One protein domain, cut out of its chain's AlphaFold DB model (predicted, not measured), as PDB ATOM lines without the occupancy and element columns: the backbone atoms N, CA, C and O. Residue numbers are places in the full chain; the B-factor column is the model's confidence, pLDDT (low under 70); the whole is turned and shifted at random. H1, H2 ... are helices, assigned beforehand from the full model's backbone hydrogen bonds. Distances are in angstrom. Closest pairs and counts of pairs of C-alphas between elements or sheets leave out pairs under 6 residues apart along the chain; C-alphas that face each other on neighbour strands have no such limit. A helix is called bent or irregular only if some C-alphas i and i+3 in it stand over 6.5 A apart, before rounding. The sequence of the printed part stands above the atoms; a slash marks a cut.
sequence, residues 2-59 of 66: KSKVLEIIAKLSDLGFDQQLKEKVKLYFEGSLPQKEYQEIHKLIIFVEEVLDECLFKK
ATOM      1  N   LYS A   2     204.205 302.235 154.136       56.75
ATOM      2  CA  LYS A   2     203.858 301.845 155.530       56.75
ATOM      3  C   LYS A   2     202.772 300.757 155.692       56.75
ATOM      4  O   LYS A   2     202.761 300.101 156.723       56.75
ATOM      5  N   SER A   3     201.899 300.546 154.700       77.19
ATOM      6  CA  SER A   3     200.805 299.553 154.793       77.19
ATOM      7  C   SER A   3     201.311 298.107 154.803       77.19
ATOM      8  O   SER A   3     201.031 297.372 155.744       77.19
ATOM      9  N   LYS A   4     202.162 297.732 153.834       81.62
ATOM     10  CA  LYS A   4     202.654 296.349 153.684       81.62
ATOM     11  C   LYS A   4     203.399 295.819 154.910       81.62
ATOM     12  O   LYS A   4     203.228 294.665 155.284       81.62
ATOM     13  N   VAL A   5     204.207 296.664 155.553       86.50
ATOM     14  CA  VAL A   5     204.938 296.294 156.778       86.50
ATOM     15  C   VAL A   5     203.972 295.859 157.874       86.50
ATOM     16  O   VAL A   5     204.185 294.835 158.515       86.50
ATOM     17  N   LEU A   6     202.908 296.637 158.088       87.44
ATOM     18  CA  LEU A   6     201.920 296.355 159.124       87.44
ATOM     19  C   LEU A   6     201.139 295.078 158.813       87.44
ATOM     20  O   LEU A   6     200.916 294.281 159.718       87.44
ATOM     21  N   GLU A   7     200.795 294.850 157.545       88.44
ATOM     22  CA  GLU A   7     200.101 293.637 157.100       88.44
ATOM     23  C   GLU A   7     200.942 292.376 157.340       88.44
ATOM     24  O   GLU A   7     200.452 291.406 157.916       88.44
ATOM     25  N   ILE A   8     202.229 292.398 156.984       88.44
ATOM     26  CA  ILE A   8     203.131 291.265 157.230       88.44
ATOM     27  C   ILE A   8     203.348 291.043 158.727       88.44
ATOM     28  O   ILE A   8     203.310 289.906 159.186       88.44
ATOM     29  N   ILE A   9     203.530 292.103 159.517       90.06
ATOM     30  CA  ILE A   9     203.690 291.980 160.974       90.06
ATOM     31  C   ILE A   9     202.428 291.412 161.635       90.06
ATOM     32  O   ILE A   9     202.544 290.614 162.569       90.06
ATOM     33  N   ALA A  10     201.243 291.803 161.164       88.25
ATOM     34  CA  ALA A  10     199.977 291.253 161.636       88.25
ATOM     35  C   ALA A  10     199.889 289.754 161.321       88.25
ATOM     36  O   ALA A  10     199.740 288.957 162.243       88.25
ATOM     37  N   LYS A  11     200.137 289.358 160.064       87.31
ATOM     38  CA  LYS A  11     200.171 287.944 159.650       87.31
ATOM     39  C   LYS A  11     201.177 287.118 160.455       87.31
ATOM     40  O   LYS A  11     200.873 286.014 160.889       87.31
ATOM     41  N   LEU A  12     202.376 287.652 160.693       88.88
ATOM     42  CA  LEU A  12     203.382 286.985 161.519       88.88
ATOM     43  C   LEU A  12     202.932 286.844 162.978       88.88
ATOM     44  O   LEU A  12     203.257 285.850 163.621       88.88
ATOM     45  N   SER A  13     202.180 287.818 163.496       90.06
ATOM     46  CA  SER A  13     201.606 287.741 164.842       90.06
ATOM     47  C   SER A  13     200.506 286.682 164.928       90.06
ATOM     48  O   SER A  13     200.494 285.930 165.897       90.06
ATOM     49  N   ASP A  14     199.656 286.565 163.905       86.44
ATOM     50  CA  ASP A  14     198.615 285.529 163.826       86.44
ATOM     51  C   ASP A  14     199.203 284.113 163.740       86.44
ATOM     52  O   ASP A  14     198.643 283.165 164.286       86.44
ATOM     53  N   LEU A  15     200.366 283.965 163.098       85.25
ATOM     54  CA  LEU A  15     201.114 282.705 163.046       85.25
ATOM     55  C   LEU A  15     201.925 282.414 164.318       85.25
ATOM     56  O   LEU A  15     202.558 281.364 164.410       85.25
ATOM     57  N   GLY A  16     201.920 283.326 165.293       87.88
ATOM     58  CA  GLY A  16     202.615 283.149 166.566       87.88
ATOM     59  C   GLY A  16     204.131 283.334 166.497       87.88
ATOM     60  O   GLY A  16     204.830 282.864 167.389       87.88
ATOM     61  N   PHE A  17     204.660 284.015 165.474       89.62
ATOM     62  CA  PHE A  17     206.092 284.305 165.409       89.62
ATOM     63  C   PHE A  17     206.532 285.321 166.470       89.62
ATOM     64  O   PHE A  17     205.844 286.306 166.775       89.62
ATOM     65  N   ASP A  18     207.749 285.112 166.973       93.19
ATOM     66  CA  ASP A  18     208.359 285.926 168.015       93.19
ATOM     67  C   ASP A  18     208.589 287.388 167.610       93.19
ATOM     68  O   ASP A  18     208.713 287.765 166.438       93.19
ATOM     69  N   GLN A  19     208.714 288.239 168.630       91.38
ATOM     70  CA  GLN A  19     208.938 289.675 168.465       91.38
ATOM     71  C   GLN A  19     210.223 289.997 167.688       91.38
ATOM     72  O   GLN A  19     210.215 290.920 166.876       91.38
ATOM     73  N   GLN A  20     211.291 289.209 167.867       91.81
ATOM     74  CA  GLN A  20     212.553 289.406 167.142       91.81
ATOM     75  C   GLN A  20     212.377 289.300 165.625       91.81
ATOM     76  O   GLN A  20     212.944 290.096 164.880       91.81
ATOM     77  N   LEU A  21     211.570 288.349 165.150       90.50
ATOM     78  CA  LEU A  21     211.338 288.169 163.719       90.50
ATOM     79  C   LEU A  21     210.562 289.356 163.133       90.50
ATOM     80  O   LEU A  21     210.906 289.868 162.070       90.50
ATOM     81  N   LYS A  22     209.563 289.848 163.874       92.06
ATOM     82  CA  LYS A  22     208.785 291.041 163.506       92.06
ATOM     83  C   LYS A  22     209.663 292.291 163.433       92.06
ATOM     84  O   LYS A  22     209.463 293.127 162.556       92.06
ATOM     85  N   GLU A  23     210.650 292.411 164.315       92.50
ATOM     86  CA  GLU A  23     211.611 293.514 164.301       92.50
ATOM     87  C   GLU A  23     212.561 293.432 163.098       92.50
ATOM     88  O   GLU A  23     212.750 294.426 162.399       92.50
ATOM     89  N   LYS A  24     213.049 292.234 162.755       92.94
ATOM     90  CA  LYS A  24     213.849 292.017 161.537       92.94
ATOM     91  C   LYS A  24     213.082 292.355 160.257       92.94
ATOM     92  O   LYS A  24     213.659 292.921 159.334       92.94
ATOM     93  N   VAL A  25     211.778 292.075 160.202       91.94
ATOM     94  CA  VAL A  25     210.927 292.508 159.080       91.94
ATOM     95  C   VAL A  25     210.840 294.032 159.002       91.94
ATOM     96  O   VAL A  25     210.945 294.580 157.908       91.94
ATOM     97  N   LYS A  26     210.703 294.745 160.129       91.19
ATOM     98  CA  LYS A  26     210.747 296.220 160.116       91.19
ATOM     99  C   LYS A  26     212.069 296.721 159.539       91.19
ATOM    100  O   LYS A  26     212.050 297.458 158.557       91.19
ATOM    101  N   LEU A  27     213.188 296.205 160.054       92.56
ATOM    102  CA  LEU A  27     214.529 296.550 159.579       92.56
ATOM    103  C   LEU A  27     214.723 296.239 158.088       92.56
ATOM    104  O   LEU A  27     215.399 296.992 157.391       92.56
ATOM    105  N   TYR A  28     214.119 295.158 157.582       92.38
ATOM    106  CA  TYR A  28     214.143 294.807 156.162       92.38
ATOM    107  C   TYR A  28     213.492 295.899 155.306       92.38
ATOM    108  O   TYR A  28     214.089 296.363 154.336       92.38
ATOM    109  N   PHE A  29     212.296 296.358 155.681       89.25
ATOM    110  CA  PHE A  29     211.594 297.415 154.947       89.25
ATOM    111  C   PHE A  29     212.210 298.806 155.143       89.25
ATOM    112  O   PHE A  29     212.069 299.663 154.273       89.25
ATOM    113  N   GLU A  30     212.909 299.023 156.254       90.00
ATOM    114  CA  GLU A  30     213.728 300.214 156.506       90.00
ATOM    115  C   GLU A  30     215.090 300.161 155.787       90.00
ATOM    116  O   GLU A  30     215.866 301.109 155.874       90.00
ATOM    117  N   GLY A  31     215.407 299.064 155.083       88.50
ATOM    118  CA  GLY A  31     216.677 298.884 154.371       88.50
ATOM    119  C   GLY A  31     217.898 298.773 155.289       88.50
ATOM    120  O   GLY A  31     219.028 298.915 154.832       88.50
ATOM    121  N   SER A  32     217.673 298.537 156.582       91.69
ATOM    122  CA  SER A  32     218.692 298.523 157.639       91.69
ATOM    123  C   SER A  32     219.040 297.108 158.115       91.69
ATOM    124  O   SER A  32     219.849 296.935 159.024       91.69
ATOM    125  N   LEU A  33     218.426 296.081 157.523       90.94
ATOM    126  CA  LEU A  33     218.674 294.693 157.895       90.94
ATOM    127  C   LEU A  33     220.052 294.218 157.391       90.94
ATOM    128  O   LEU A  33     220.370 294.414 156.213       90.94
ATOM    129  N   PRO A  34     220.855 293.533 158.227       90.00
ATOM    130  CA  PRO A  34     222.127 292.962 157.805       90.00
ATOM    131  C   PRO A  34     221.965 291.994 156.631       90.00
ATOM    132  O   PRO A  34     221.070 291.149 156.613       90.00
ATOM    133  N   GLN A  35     222.895 292.046 155.676       85.62
ATOM    134  CA  GLN A  35     222.845 291.253 154.440       85.62
ATOM    135  C   GLN A  35     222.774 289.733 154.689       85.62
ATOM    136  O   GLN A  35     222.147 289.006 153.922       85.62
ATOM    137  N   LYS A  36     223.370 289.268 155.797       88.12
ATOM    138  CA  LYS A  36     223.334 287.868 156.246       88.12
ATOM    139  C   LYS A  36     221.914 287.387 156.557       88.12
ATOM    140  O   LYS A  36     221.583 286.251 156.255       88.12
ATOM    141  N   GLU A  37     221.087 288.258 157.128       87.19
ATOM    142  CA  GLU A  37     219.708 287.953 157.529       87.19
ATOM    143  C   GLU A  37     218.697 288.374 156.457       87.19
ATOM    144  O   GLU A  37     217.566 287.891 156.433       87.19
ATOM    145  N   TYR A  38     219.112 289.245 155.530       91.12
ATOM    146  CA  TYR A  38     218.275 289.755 154.452       91.12
ATOM    147  C   TYR A  38     217.647 288.640 153.623       91.12
ATOM    148  O   TYR A  38     216.447 288.675 153.379       91.12
ATOM    149  N   GLN A  39     218.422 287.630 153.215       90.44
ATOM    150  CA  GLN A  39     217.882 286.535 152.405       90.44
ATOM    151  C   GLN A  39     216.833 285.702 153.146       90.44
ATOM    152  O   GLN A  39     215.848 285.290 152.533       90.44
ATOM    153  N   GLU A  40     217.028 285.447 154.440       90.88
ATOM    154  CA  GLU A  40     216.075 284.674 155.244       90.88
ATOM    155  C   GLU A  40     214.765 285.444 155.425       90.88
ATOM    156  O   GLU A  40     213.687 284.911 155.161       90.88
ATOM    157  N   ILE A  41     214.855 286.726 155.783       93.06
ATOM    158  CA  ILE A  41     213.681 287.587 155.964       93.06
ATOM    159  C   ILE A  41     212.972 287.855 154.635       93.06
ATOM    160  O   ILE A  41     211.745 287.853 154.590       93.06
ATOM    161  N   HIS A  42     213.714 288.007 153.538       91.81
ATOM    162  CA  HIS A  42     213.141 288.161 152.204       91.81
ATOM    163  C   HIS A  42     212.305 286.939 151.799       91.81
ATOM    164  O   HIS A  42     211.169 287.089 151.357       91.81
ATOM    165  N   LYS A  43     212.831 285.724 152.012       90.62
ATOM    166  CA  LYS A  43     212.094 284.476 151.750       90.62
ATOM    167  C   LYS A  43     210.855 284.349 152.633       90.62
ATOM    168  O   LYS A  43     209.811 283.936 152.142       90.62
ATOM    169  N   LEU A  44     210.961 284.718 153.910       89.88
ATOM    170  CA  LEU A  44     209.822 284.721 154.828       89.88
ATOM    171  C   LEU A  44     208.723 285.677 154.352       89.88
ATOM    172  O   LEU A  44     207.555 285.308 154.360       89.88
ATOM    173  N   ILE A  45     209.090 286.886 153.927       89.75
ATOM    174  CA  ILE A  45     208.150 287.878 153.395       89.75
ATOM    175  C   ILE A  45     207.430 287.325 152.166       89.75
ATOM    176  O   ILE A  45     206.205 287.349 152.142       89.75
ATOM    177  N   ILE A  46     208.168 286.753 151.211       89.31
ATOM    178  CA  ILE A  46     207.581 286.123 150.021       89.31
ATOM    179  C   ILE A  46     206.626 284.995 150.424       89.31
ATOM    180  O   ILE A  46     205.498 284.955 149.956       89.31
ATOM    181  N   PHE A  47     207.023 284.125 151.355       87.00
ATOM    182  CA  PHE A  47     206.158 283.054 151.850       87.00
ATOM    183  C   PHE A  47     204.867 283.591 152.493       87.00
ATOM    184  O   PHE A  47     203.780 283.085 152.233       87.00
ATOM    185  N   VAL A  48     204.964 284.637 153.313       85.44
ATOM    186  CA  VAL A  48     203.816 285.288 153.970       85.44
ATOM    187  C   VAL A  48     202.924 286.024 152.963       85.44
ATOM    188  O   VAL A  48     201.716 286.141 153.180       85.44
ATOM    189  N   GLU A  49     203.490 286.545 151.879       84.38
ATOM    190  CA  GLU A  49     202.735 287.201 150.813       84.38
ATOM    191  C   GLU A  49     202.082 286.196 149.864       84.38
ATOM    192  O   GLU A  49     200.928 286.391 149.527       84.38
ATOM    193  N   GLU A  50     202.757 285.120 149.463       82.44
ATOM    194  CA  GLU A  50     202.222 284.166 148.484       82.44
ATOM    195  C   GLU A  50     201.387 283.065 149.151       82.44
ATOM    196  O   GLU A  50     200.231 282.847 148.800       82.44
ATOM    197  N   VAL A  51     201.933 282.394 150.168       72.00
ATOM    198  CA  VAL A  51     201.306 281.196 150.749       72.00
ATOM    199  C   VAL A  51     200.133 281.559 151.648       72.00
ATOM    200  O   VAL A  51     199.102 280.887 151.616       72.00
ATOM    201  N   LEU A  52     200.244 282.627 152.440       70.75
ATOM    202  CA  LEU A  52     199.119 283.032 153.287       70.75
ATOM    203  C   LEU A  52     198.027 283.739 152.501       70.75
ATOM    204  O   LEU A  52     196.869 283.566 152.872       70.75
ATOM    205  N   ASP A  53     198.338 284.486 151.436       65.44
ATOM    206  CA  ASP A  53     197.266 284.996 150.579       65.44
ATOM    207  C   ASP A  53     196.534 283.839 149.908       65.44
ATOM    208  O   ASP A  53     195.311 283.776 149.982       65.44
ATOM    209  N   GLU A  54     197.241 282.849 149.359       62.88
ATOM    210  CA  GLU A  54     196.567 281.694 148.770       62.88
ATOM    211  C   GLU A  54     195.763 280.878 149.797       62.88
ATOM    212  O   GLU A  54     194.630 280.492 149.507       62.88
ATOM    213  N   CYS A  55     196.281 280.646 151.008       58.06
ATOM    214  CA  CYS A  55     195.578 279.868 152.035       58.06
ATOM    215  C   CYS A  55     194.424 280.622 152.724       58.06
ATOM    216  O   CYS A  55     193.441 279.982 153.114       58.06
ATOM    217  N   LEU A  56     194.513 281.946 152.895       54.94
ATOM    218  CA  LEU A  56     193.476 282.754 153.556       54.94
ATOM    219  C   LEU A  56     192.451 283.323 152.563       54.94
ATOM    220  O   LEU A  56     191.267 283.381 152.900       54.94
ATOM    221  N   PHE A  57     192.856 283.696 151.343       51.56
ATOM    222  CA  PHE A  57     191.950 284.289 150.350       51.56
ATOM    223  C   PHE A  57     191.241 283.262 149.462       51.56
ATOM    224  O   PHE A  57     190.100 283.525 149.084       51.56
ATOM    225  N   LYS A  58     191.781 282.051 149.227       50.50
ATOM    226  CA  LYS A  58     190.992 280.985 148.561       50.50
ATOM    227  C   LYS A  58     189.826 280.457 149.411       50.50
ATOM    228  O   LYS A  58     188.990 279.724 148.899       50.50
ATOM    229  N   LYS A  59     189.707 280.854 150.686       48.22
ATOM    230  CA  LYS A  59     188.530 280.561 151.530       48.22
ATOM    231  C   LYS A  59     187.412 281.615 151.459       48.22
ATOM    232  O   LYS A  59     186.410 281.458 152.152       48.22
TER     233      LYS A  59
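What this domain is: This is residues 2 to 59 of the 66 residues of an uncharacterized protein of Epsilonproteobacteria bacterium (UniProt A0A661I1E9). One long helix, H3, lies across a helical hairpin of two shorter helices, H1 and H2, and its last turns, residues 54 to 57, stick out beyond the hairpin. H1 and H2 stand side by side and both meet H3 nearly at a right angle. The printed part has 58 residues with three named helices, in the order H1, H2, H3, and no named strand: the class is all helix. It is compact, with a radius of gyration of the C-alphas of 11.3 A, yet elongated in outline, spanning 36 by 21 by 18 A.

How they stand to each other: Begin with H3, residues 35 to 57. Look at its residues 38 to 45, which alone touch H2, residues 19 to 29; the closest C-alphas, of Val 25 and Ile 41, are 6.4 A apart, and the lines are about perpendicular at 80 degrees. Farther along, residues 45 to 49 of H3 touch residues 8 to 12 of H1, residues 2 to 14; the closest C-alphas, of Ile 8 and Val 48, are 6.8 A apart, and the lines are about perpendicular at 76 degrees. H1 and H2 form a helical hairpin, opposite ways at a shallow tilt of 23 degrees; they touch, with the C-alphas of Ile 9 and Lys 22 closest at 5.8 A. Every O i to N i+4 pair is within hydrogen-bond range in H2, against 8 of 9 in H1 and 15 of 19 in H3.

Where its parts are: Find C-alpha 35 at (222.845, 291.253, 154.440); from there H3 runs 31.9 A to C-alpha 57 at (191.950, 284.289, 150.350). H3 is irregular, but only just: C-alphas 36 and 39 are 6.8 A apart. H1 begins at C-alpha 2, at (203.858, 301.845, 155.530), and runs 19.0 A to C-alpha 14. H2 runs 15.8 A from C-alpha 19 to C-alpha 29.

The domain as a whole: The two C-alphas farthest apart, of Pro 34 and Lys 59, are 36.4 A apart. Residues 54 to 59, of which 54 to 57 belong to H3, stand free. The links H1 to H2 and H2 to H3 are tight, and the printed part has no cut. The mean pLDDT of the printed part is 83.9; look for values under 70 at residue 2 and residues 53 to 59.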